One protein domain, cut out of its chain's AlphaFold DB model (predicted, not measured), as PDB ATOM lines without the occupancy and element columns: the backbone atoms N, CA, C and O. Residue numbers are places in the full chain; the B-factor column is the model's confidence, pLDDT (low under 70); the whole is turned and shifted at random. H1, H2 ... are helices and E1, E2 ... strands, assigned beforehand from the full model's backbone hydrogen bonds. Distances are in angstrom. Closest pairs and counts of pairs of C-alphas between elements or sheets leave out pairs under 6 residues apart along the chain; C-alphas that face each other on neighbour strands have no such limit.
ATOM      1  N   GLY A   3      39.486 -19.384   1.618       87.62
ATOM      2  CA  GLY A   3      40.462 -19.906   0.661       87.62
ATOM      3  C   GLY A   3      41.738 -19.069   0.588       87.62
ATOM      4  O   GLY A   3      41.729 -17.893   0.947       87.62
ATOM      5  N   CYS A   4      42.823 -19.671   0.093       85.94
ATOM      6  CA  CYS A   4      44.051 -18.950  -0.252       85.94
ATOM      7  C   CYS A   4      44.039 -18.497  -1.702       85.94
ATOM      8  O   CYS A   4      43.634 -19.243  -2.597       85.94
ATOM      9  N   SER A   5      44.505 -17.274  -1.924       78.31
ATOM     10  CA  SER A   5      44.776 -16.742  -3.251       78.31
ATOM     11  C   SER A   5      46.187 -17.118  -3.707       78.31
ATOM     12  O   SER A   5      47.135 -17.051  -2.931       78.31
ATOM     13  N   ASP A   6      46.326 -17.458  -4.987       70.56
ATOM     14  CA  ASP A   6      47.596 -17.680  -5.691       70.56
ATOM     15  C   ASP A   6      48.162 -16.392  -6.327       70.56
ATOM     16  O   ASP A   6      49.109 -16.433  -7.114       70.56
ATOM     17  N   ALA A   7      47.561 -15.233  -6.033       62.41
ATOM     18  CA  ALA A   7      47.995 -13.944  -6.564       62.41
ATOM     19  C   ALA A   7      49.396 -13.545  -6.059       62.41
ATOM     20  O   ALA A   7      49.833 -13.960  -4.989       62.41
ATOM     21  N   ILE A   8      50.082 -12.679  -6.816       55.38
ATOM     22  CA  ILE A   8      51.337 -12.044  -6.383       55.38
ATOM     23  C   ILE A   8      51.074 -11.351  -5.037       55.38
ATOM     24  O   ILE A   8      50.133 -10.563  -4.951       55.38
ATOM     25  N   SER A   9      51.885 -11.680  -4.025       58.06
ATOM     26  CA  SER A   9      51.745 -11.272  -2.611       58.06
ATOM     27  C   SER A   9      50.715 -12.039  -1.760       58.06
ATOM     28  O   SER A   9      50.579 -11.728  -0.582       58.06
ATOM     29  N   GLY A  10      50.072 -13.079  -2.300       65.12
ATOM     30  CA  GLY A  10      49.258 -14.031  -1.536       65.12
ATOM     31  C   GLY A  10      48.019 -13.425  -0.861       65.12
ATOM     32  O   GLY A  10      47.495 -12.393  -1.282       65.12
ATOM     33  N   GLY A  11      47.513 -14.119   0.159       79.88
ATOM     34  CA  GLY A  11      46.437 -13.649   1.036       79.88
ATOM     35  C   GLY A  11      45.248 -14.603   1.125       79.88
ATOM     36  O   GLY A  11      44.889 -15.282   0.152       79.88
ATOM     37  N   ALA A  12      44.621 -14.654   2.299       89.12
ATOM     38  CA  ALA A  12      43.385 -15.397   2.495       89.12
ATOM     39  C   ALA A  12      42.163 -14.542   2.133       89.12
ATOM     40  O   ALA A  12      42.153 -13.317   2.282       89.12
ATOM     41  N   TYR A  13      41.099 -15.202   1.687       88.81
ATOM     42  CA  TYR A  13      39.816 -14.569   1.416       88.81
ATOM     43  C   TYR A  13      38.647 -15.405   1.936       88.81
ATOM     44  O   TYR A  13      38.733 -16.628   2.052       88.81
ATOM     45  N   LEU A  14      37.527 -14.736   2.200       89.12
ATOM     46  CA  LEU A  14      36.233 -15.350   2.466       89.12
ATOM     47  C   LEU A  14      35.362 -15.288   1.210       89.12
ATOM     48  O   LEU A  14      35.028 -14.202   0.750       89.12
ATOM     49  N   ASP A  15      34.940 -16.440   0.696       89.06
ATOM     50  CA  ASP A  15      33.850 -16.566  -0.274       89.06
ATOM     51  C   ASP A  15      32.497 -16.601   0.452       89.06
ATOM     52  O   ASP A  15      32.197 -17.535   1.210       89.06
ATOM     53  N   ALA A  16      31.685 -15.575   0.219       86.88
ATOM     54  CA  ALA A  16      30.326 -15.443   0.717       86.88
ATOM     55  C   ALA A  16      29.354 -15.309  -0.465       86.88
ATOM     56  O   ALA A  16      28.991 -14.211  -0.887       86.88
ATOM     57  N   GLY A  17      28.931 -16.452  -1.012       86.69
ATOM     58  CA  GLY A  17      27.935 -16.498  -2.084       86.69
ATOM     59  C   GLY A  17      28.472 -16.006  -3.428       86.69
ATOM     60  O   GLY A  17      27.748 -15.339  -4.165       86.69
ATOM     61  N   GLY A  18      29.740 -16.300  -3.735       85.06
ATOM     62  CA  GLY A  18      30.406 -15.894  -4.974       85.06
ATOM     63  C   GLY A  18      31.071 -14.518  -4.910       85.06
ATOM     64  O   GLY A  18      31.777 -14.153  -5.849       85.06
ATOM     65  N   LYS A  19      30.887 -13.783  -3.808       88.06
ATOM     66  CA  LYS A  19      31.661 -12.581  -3.485       88.06
ATOM     67  C   LYS A  19      32.848 -12.941  -2.619       88.06
ATOM     68  O   LYS A  19      32.707 -13.752  -1.703       88.06
ATOM     69  N   LYS A  20      33.996 -12.325  -2.875       89.06
ATOM     70  CA  LYS A  20      35.236 -12.627  -2.151       89.06
ATOM     71  C   LYS A  20      35.689 -11.420  -1.352       89.06
ATOM     72  O   LYS A  20      35.836 -10.334  -1.900       89.06
ATOM     73  N   TYR A  21      35.964 -11.614  -0.071       87.88
ATOM     74  CA  TYR A  21      36.408 -10.554   0.831       87.88
ATOM     75  C   TYR A  21      37.797 -10.862   1.373       87.88
ATOM     76  O   TYR A  21      38.052 -11.989   1.792       87.88
ATOM     77  N   LEU A  22      38.690  -9.876   1.365       87.50
ATOM     78  CA  LEU A  22      40.056 -10.024   1.860       87.50
ATOM     79  C   LEU A  22      40.060 -10.273   3.375       87.50
ATOM     80  O   LEU A  22      39.429  -9.519   4.119       87.50
ATOM     81  N   LEU A  23      40.775 -11.319   3.798       86.62
ATOM     82  CA  LEU A  23      40.989 -11.690   5.200       86.62
ATOM     83  C   LEU A  23      42.433 -11.493   5.662       86.62
ATOM     84  O   LEU A  23      42.647 -11.312   6.846       86.62
ATOM     85  N   SER A  24      43.424 -11.559   4.774       82.12
ATOM     86  CA  SER A  24      44.827 -11.260   5.095       82.12
ATOM     87  C   SER A  24      45.620 -10.955   3.826       82.12
ATOM     88  O   SER A  24      45.157 -11.238   2.716       82.12
ATOM     89  N   GLY A  25      46.814 -10.382   3.991       76.19
ATOM     90  CA  GLY A  25      47.732 -10.103   2.890       76.19
ATOM     91  C   GLY A  25      47.228  -9.036   1.916       76.19
ATOM     92  O   GLY A  25      46.392  -8.191   2.241       76.19
ATOM     93  N   THR A  26      47.764  -9.055   0.694       74.44
ATOM     94  CA  THR A  26      47.359  -8.152  -0.394       74.44
ATOM     95  C   THR A  26      47.082  -8.948  -1.658       74.44
ATOM     96  O   THR A  26      47.997  -9.466  -2.292       74.44
ATOM     97  N   ILE A  27      45.821  -8.977  -2.089       74.69
ATOM     98  CA  ILE A  27      45.448  -9.629  -3.345       74.69
ATOM     99  C   ILE A  27      45.696  -8.676  -4.520       74.69
ATOM    100  O   ILE A  27      44.974  -7.700  -4.714       74.69
ATOM    101  N   ALA A  28      46.688  -8.992  -5.356       67.88
ATOM    102  CA  ALA A  28      47.098  -8.156  -6.490       67.88
ATOM    103  C   ALA A  28      46.204  -8.247  -7.746       67.88
ATOM    104  O   ALA A  28      46.467  -7.565  -8.736       67.88
ATOM    105  N   ARG A  29      45.167  -9.097  -7.760       74.12
ATOM    106  CA  ARG A  29      44.289  -9.299  -8.928       74.12
ATOM    107  C   ARG A  29      43.068  -8.364  -8.866       74.12
ATOM    108  O   ARG A  29      42.205  -8.581  -8.013       74.12
ATOM    109  N   PRO A  30      42.934  -7.377  -9.777       74.81
ATOM    110  CA  PRO A  30      41.759  -6.508  -9.823       74.81
ATOM    111  C   PRO A  30      40.473  -7.315 -10.020       74.81
ATOM    112  O   PRO A  30      40.435  -8.239 -10.833       74.81
ATOM    113  N   GLY A  31      39.423  -6.975  -9.271       81.50
ATOM    114  CA  GLY A  31      38.127  -7.658  -9.332       81.50
ATOM    115  C   GLY A  31      38.108  -9.066  -8.731       81.50
ATOM    116  O   GLY A  31      37.096  -9.750  -8.844       81.50
ATOM    117  N   PHE A  32      39.202  -9.525  -8.109       83.62
ATOM    118  CA  PHE A  32      39.186 -10.791  -7.380       83.62
ATOM    119  C   PHE A  32      38.488 -10.665  -6.029       83.62
ATOM    120  O   PHE A  32      37.803 -11.604  -5.648       83.62
ATOM    121  N   VAL A  33      38.660  -9.543  -5.323       87.19
ATOM    122  CA  VAL A  33      37.936  -9.233  -4.083       87.19
ATOM    123  C   VAL A  33      36.954  -8.086  -4.290       87.19
ATOM    124  O   VAL A  33      37.253  -7.122  -4.993       87.19
ATOM    125  N   ASP A  34      35.802  -8.190  -3.637       87.25
ATOM    126  CA  ASP A  34      34.749  -7.179  -3.568       87.25
ATOM    127  C   ASP A  34      34.967  -6.183  -2.419       87.25
ATOM    128  O   ASP A  34      34.377  -5.104  -2.413       87.25
ATOM    129  N   GLY A  35      35.800  -6.533  -1.433       85.31
ATOM    130  CA  GLY A  35      36.052  -5.695  -0.262       85.31
ATOM    131  C   GLY A  35      37.068  -6.281   0.714       85.31
ATOM    132  O   GLY A  35      37.653  -7.340   0.469       85.31
ATOM    133  N   ASN A  36      37.265  -5.581   1.833       86.12
ATOM    134  CA  ASN A  36      38.163  -5.978   2.916       86.12
ATOM    135  C   ASN A  36      37.354  -6.271   4.188       86.12
ATOM    136  O   ASN A  36      36.943  -5.344   4.883       86.12
ATOM    137  N   ALA A  37      37.158  -7.557   4.492       84.94
ATOM    138  CA  ALA A  37      36.368  -7.976   5.648       84.94
ATOM    139  C   ALA A  37      37.042  -7.603   6.976       84.94
ATOM    140  O   ALA A  37      36.344  -7.205   7.905       84.94
ATOM    141  N   LEU A  38      38.378  -7.657   7.069       82.31
ATOM    142  CA  LEU A  38      39.077  -7.180   8.269       82.31
ATOM    143  C   LEU A  38      38.896  -5.674   8.468       82.31
ATOM    144  O   LEU A  38      38.700  -5.223   9.591       82.31
ATOM    145  N   GLY A  39      38.945  -4.895   7.386       82.75
ATOM    146  CA  GLY A  39      38.703  -3.453   7.438       82.75
ATOM    147  C   GLY A  39      37.299  -3.128   7.946       82.75
ATOM    148  O   GLY A  39      37.129  -2.241   8.781       82.75
ATOM    149  N   ASP A  40      36.299  -3.887   7.499       84.69
ATOM    150  CA  ASP A  40      34.919  -3.734   7.958       84.69
ATOM    151  C   ASP A  40      34.751  -4.130   9.433       84.69
ATOM    152  O   ASP A  40      34.063  -3.421  10.170       84.69
ATOM    153  N   LEU A  41      35.388  -5.217   9.885       83.62
ATOM    154  CA  LEU A  41      35.385  -5.646  11.292       83.62
ATOM    155  C   LEU A  41      36.086  -4.624  12.197       83.62
ATOM    156  O   LEU A  41      35.568  -4.271  13.256       83.62
ATOM    157  N   TRP A  42      37.219  -4.082  11.743       84.38
ATOM    158  CA  TRP A  42      37.942  -3.018  12.438       84.38
ATOM    159  C   TRP A  42      37.066  -1.777  12.628       84.38
ATOM    160  O   TRP A  42      36.970  -1.242  13.730       84.38
ATOM    161  N   ASN A  43      36.378  -1.344  11.569       87.81
ATOM    162  CA  ASN A  43      35.498  -0.175  11.613       87.81
ATOM    163  C   ASN A  43      34.264  -0.384  12.505       87.81
ATOM    164  O   ASN A  43      33.743   0.580  13.063       87.81
ATOM    165  N   GLN A  44      33.801  -1.626  12.645       87.31
ATOM    166  CA  GLN A  44      32.717  -1.995  13.559       87.31
ATOM    167  C   GLN A  44      33.189  -2.128  15.016       87.31
ATOM    168  O   GLN A  44      32.356  -2.189  15.917       87.31
ATOM    169  N   GLY A  45      34.506  -2.121  15.258       86.69
ATOM    170  CA  GLY A  45      35.098  -2.303  16.583       86.69
ATOM    171  C   GLY A  45      35.062  -3.750  17.074       86.69
ATOM    172  O   GLY A  45      35.235  -3.987  18.267       86.69
ATOM    173  N   ASP A  46      34.843  -4.712  16.176       88.31
ATOM    174  CA  ASP A  46      34.676  -6.128  16.510       88.31
ATOM    175  C   ASP A  46      36.045  -6.832  16.541       88.31
ATOM    176  O   ASP A  46      36.401  -7.651  15.690       88.31
ATOM    177  N   THR A  47      36.888  -6.412  17.490       86.06
ATOM    178  CA  THR A  47      38.314  -6.774  17.535       86.06
ATOM    179  C   THR A  47      38.563  -8.249  17.830       86.06
ATOM    180  O   THR A  47      39.545  -8.799  17.340       86.06
ATOM    181  N   ASP A  48      37.687  -8.901  18.597       90.06
ATOM    182  CA  ASP A  48      37.835 -10.324  18.929       90.06
ATOM    183  C   ASP A  48      37.622 -11.197  17.686       90.06
ATOM    184  O   ASP A  48      38.432 -12.074  17.381       90.06
ATOM    185  N   VAL A  49      36.572 -10.892  16.916       87.25
ATOM    186  CA  VAL A  49      36.276 -11.558  15.641       87.25
ATOM    187  C   VAL A  49      37.389 -11.289  14.632       87.25
ATOM    188  O   VAL A  49      37.814 -12.197  13.921       87.25
ATOM    189  N   LEU A  50      37.903 -10.057  14.596       85.81
ATOM    190  CA  LEU A  50      39.023  -9.682  13.739       85.81
ATOM    191  C   LEU A  50      40.261 -10.549  14.002       85.81
ATOM    192  O   LEU A  50      40.833 -11.078  13.050       85.81
ATOM    193  N   VAL A  51      40.651 -10.731  15.270       88.56
ATOM    194  CA  VAL A  51      41.814 -11.556  15.640       88.56
ATOM    195  C   VAL A  51      41.590 -13.018  15.269       88.56
ATOM    196  O   VAL A  51      42.469 -13.633  14.672       88.56
ATOM    197  N   GLU A  52      40.410 -13.573  15.555       89.94
ATOM    198  CA  GLU A  52      40.089 -14.960  15.200       89.94
ATOM    199  C   GLU A  52      40.181 -15.195  13.683       89.94
ATOM    200  O   GLU A  52      40.711 -16.210  13.224       89.94
ATOM    201  N   TRP A  53      39.687 -14.243  12.894       87.06
ATOM    202  CA  TRP A  53      39.674 -14.343  11.440       87.06
ATOM    203  C   TRP A  53      41.064 -14.168  10.838       87.06
ATOM    204  O   TRP A  53      41.387 -14.849   9.862       87.06
ATOM    205  N   GLN A  54      41.893 -13.312  11.433       84.88
ATOM    206  CA  GLN A  54      43.284 -13.134  11.039       84.88
ATOM    207  C   GLN A  54      44.118 -14.386  11.357       84.88
ATOM    208  O   GLN A  54      44.795 -14.907  10.474       84.88
ATOM    209  N   ASP A  55      43.965 -14.969  12.547       88.00
ATOM    210  CA  ASP A  55      44.610 -16.239  12.909       88.00
ATOM    211  C   ASP A  55      44.179 -17.392  11.984       88.00
ATOM    212  O   ASP A  55      44.988 -18.241  11.592       88.00
ATOM    213  N   ALA A  56      42.891 -17.455  11.631       88.00
ATOM    214  CA  ALA A  56      42.376 -18.456  10.700       88.00
ATOM    215  C   ALA A  56      42.951 -18.267   9.288       88.00
ATOM    216  O   ALA A  56      43.306 -19.252   8.635       88.00
ATOM    217  N   ALA A  57      43.070 -17.018   8.837       85.44
ATOM    218  CA  ALA A  57      43.671 -16.654   7.563       85.44
ATOM    219  C   ALA A  57      45.152 -17.053   7.487       85.44
ATOM    220  O   ALA A  57      45.553 -17.693   6.515       85.44
ATOM    221  N   ASP A  58      45.932 -16.762   8.528       83.19
ATOM    222  CA  ASP A  58      47.365 -17.070   8.593       83.19
ATOM    223  C   ASP A  58      47.621 -18.581   8.662       83.19
ATOM    224  O   ASP A  58      48.544 -19.101   8.038       83.19
ATOM    225  N   ARG A  59      46.763 -19.335   9.362       86.00
ATOM    226  CA  ARG A  59      46.836 -20.807   9.376       86.00
ATOM    227  C   ARG A  59      46.477 -21.428   8.035       86.00
ATOM    228  O   ARG A  59      47.028 -22.469   7.681       86.00
ATOM    229  N   LEU A  60      45.521 -20.836   7.324       85.81
ATOM    230  CA  LEU A  60      45.101 -21.315   6.014       85.81
ATOM    231  C   LEU A  60      46.175 -21.014   4.963       85.81
ATOM    232  O   LEU A  60      46.473 -21.873   4.135       85.81
ATOM    233  N   CYS A  61      46.752 -19.811   5.023       81.75
ATOM    234  CA  CYS A  61      47.665 -19.250   4.033       81.75
ATOM    235  C   CYS A  61      48.947 -18.715   4.695       81.75
ATOM    236  O   CYS A  61      49.170 -17.505   4.684       81.75
TER     237      CYS A  61
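AT A GLANCE: This is residues 3 to 61 of the 65 residues of an uncharacterized protein of Streptomyces paludis (UniProt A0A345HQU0). A small strand hairpin, E1 and E2, lies between a helical hairpin, H1 and H2, at one end of the longest axis and loops at the other, among them residues 26 to 32. The first residues of H1 come near E2, and the last ones of H2 near E1. The printed part has 59 residues with E1, E2, H1 and H2 in that order, an antiparallel sheet and a mixed class of helices and strands. It is compact, with a radius of gyration of the C-alphas of 10.8 A and spans of 28 by 21 by 19 A.

IN THESE COORDINATES: Find C-alpha 12 at (43.385, -15.397, 2.495); E1 runs from there to residue 16, 13.2 A. E2 is residues 19 to 22, 10.3 A. H1 is residues 37 to 44, 10.6 A. H2, residues 47 to 60, runs 19.8 A to C-alpha 60 at (45.101, -21.315, 6.014).

HOW THE PARTS SIT: In the hairpin E1 and E2, look for N 14 and O 21, 2.8 A apart. The closest C-alphas of E1 and H2, Ala 12 and Ala 57, are 5.2 A apart; those of E2 and H1, Tyr 21 and Ala 37, 5.5 A. H1 and H2 touch, closest at C-alphas Leu 41 and Leu 50, 6.0 A, at a shallow tilt of 10 degrees, opposite ways. In H1 and H2 every O i to N i+4 pair is within hydrogen-bond range.

THE WHOLE: The farthest C-alphas, Asp 6 and Gly 45, are 29.8 A apart. The printed part has no cut; the link from E2 to H1, 14 residues, is long. Residues 7 to 10 and 28 have pLDDT under 70.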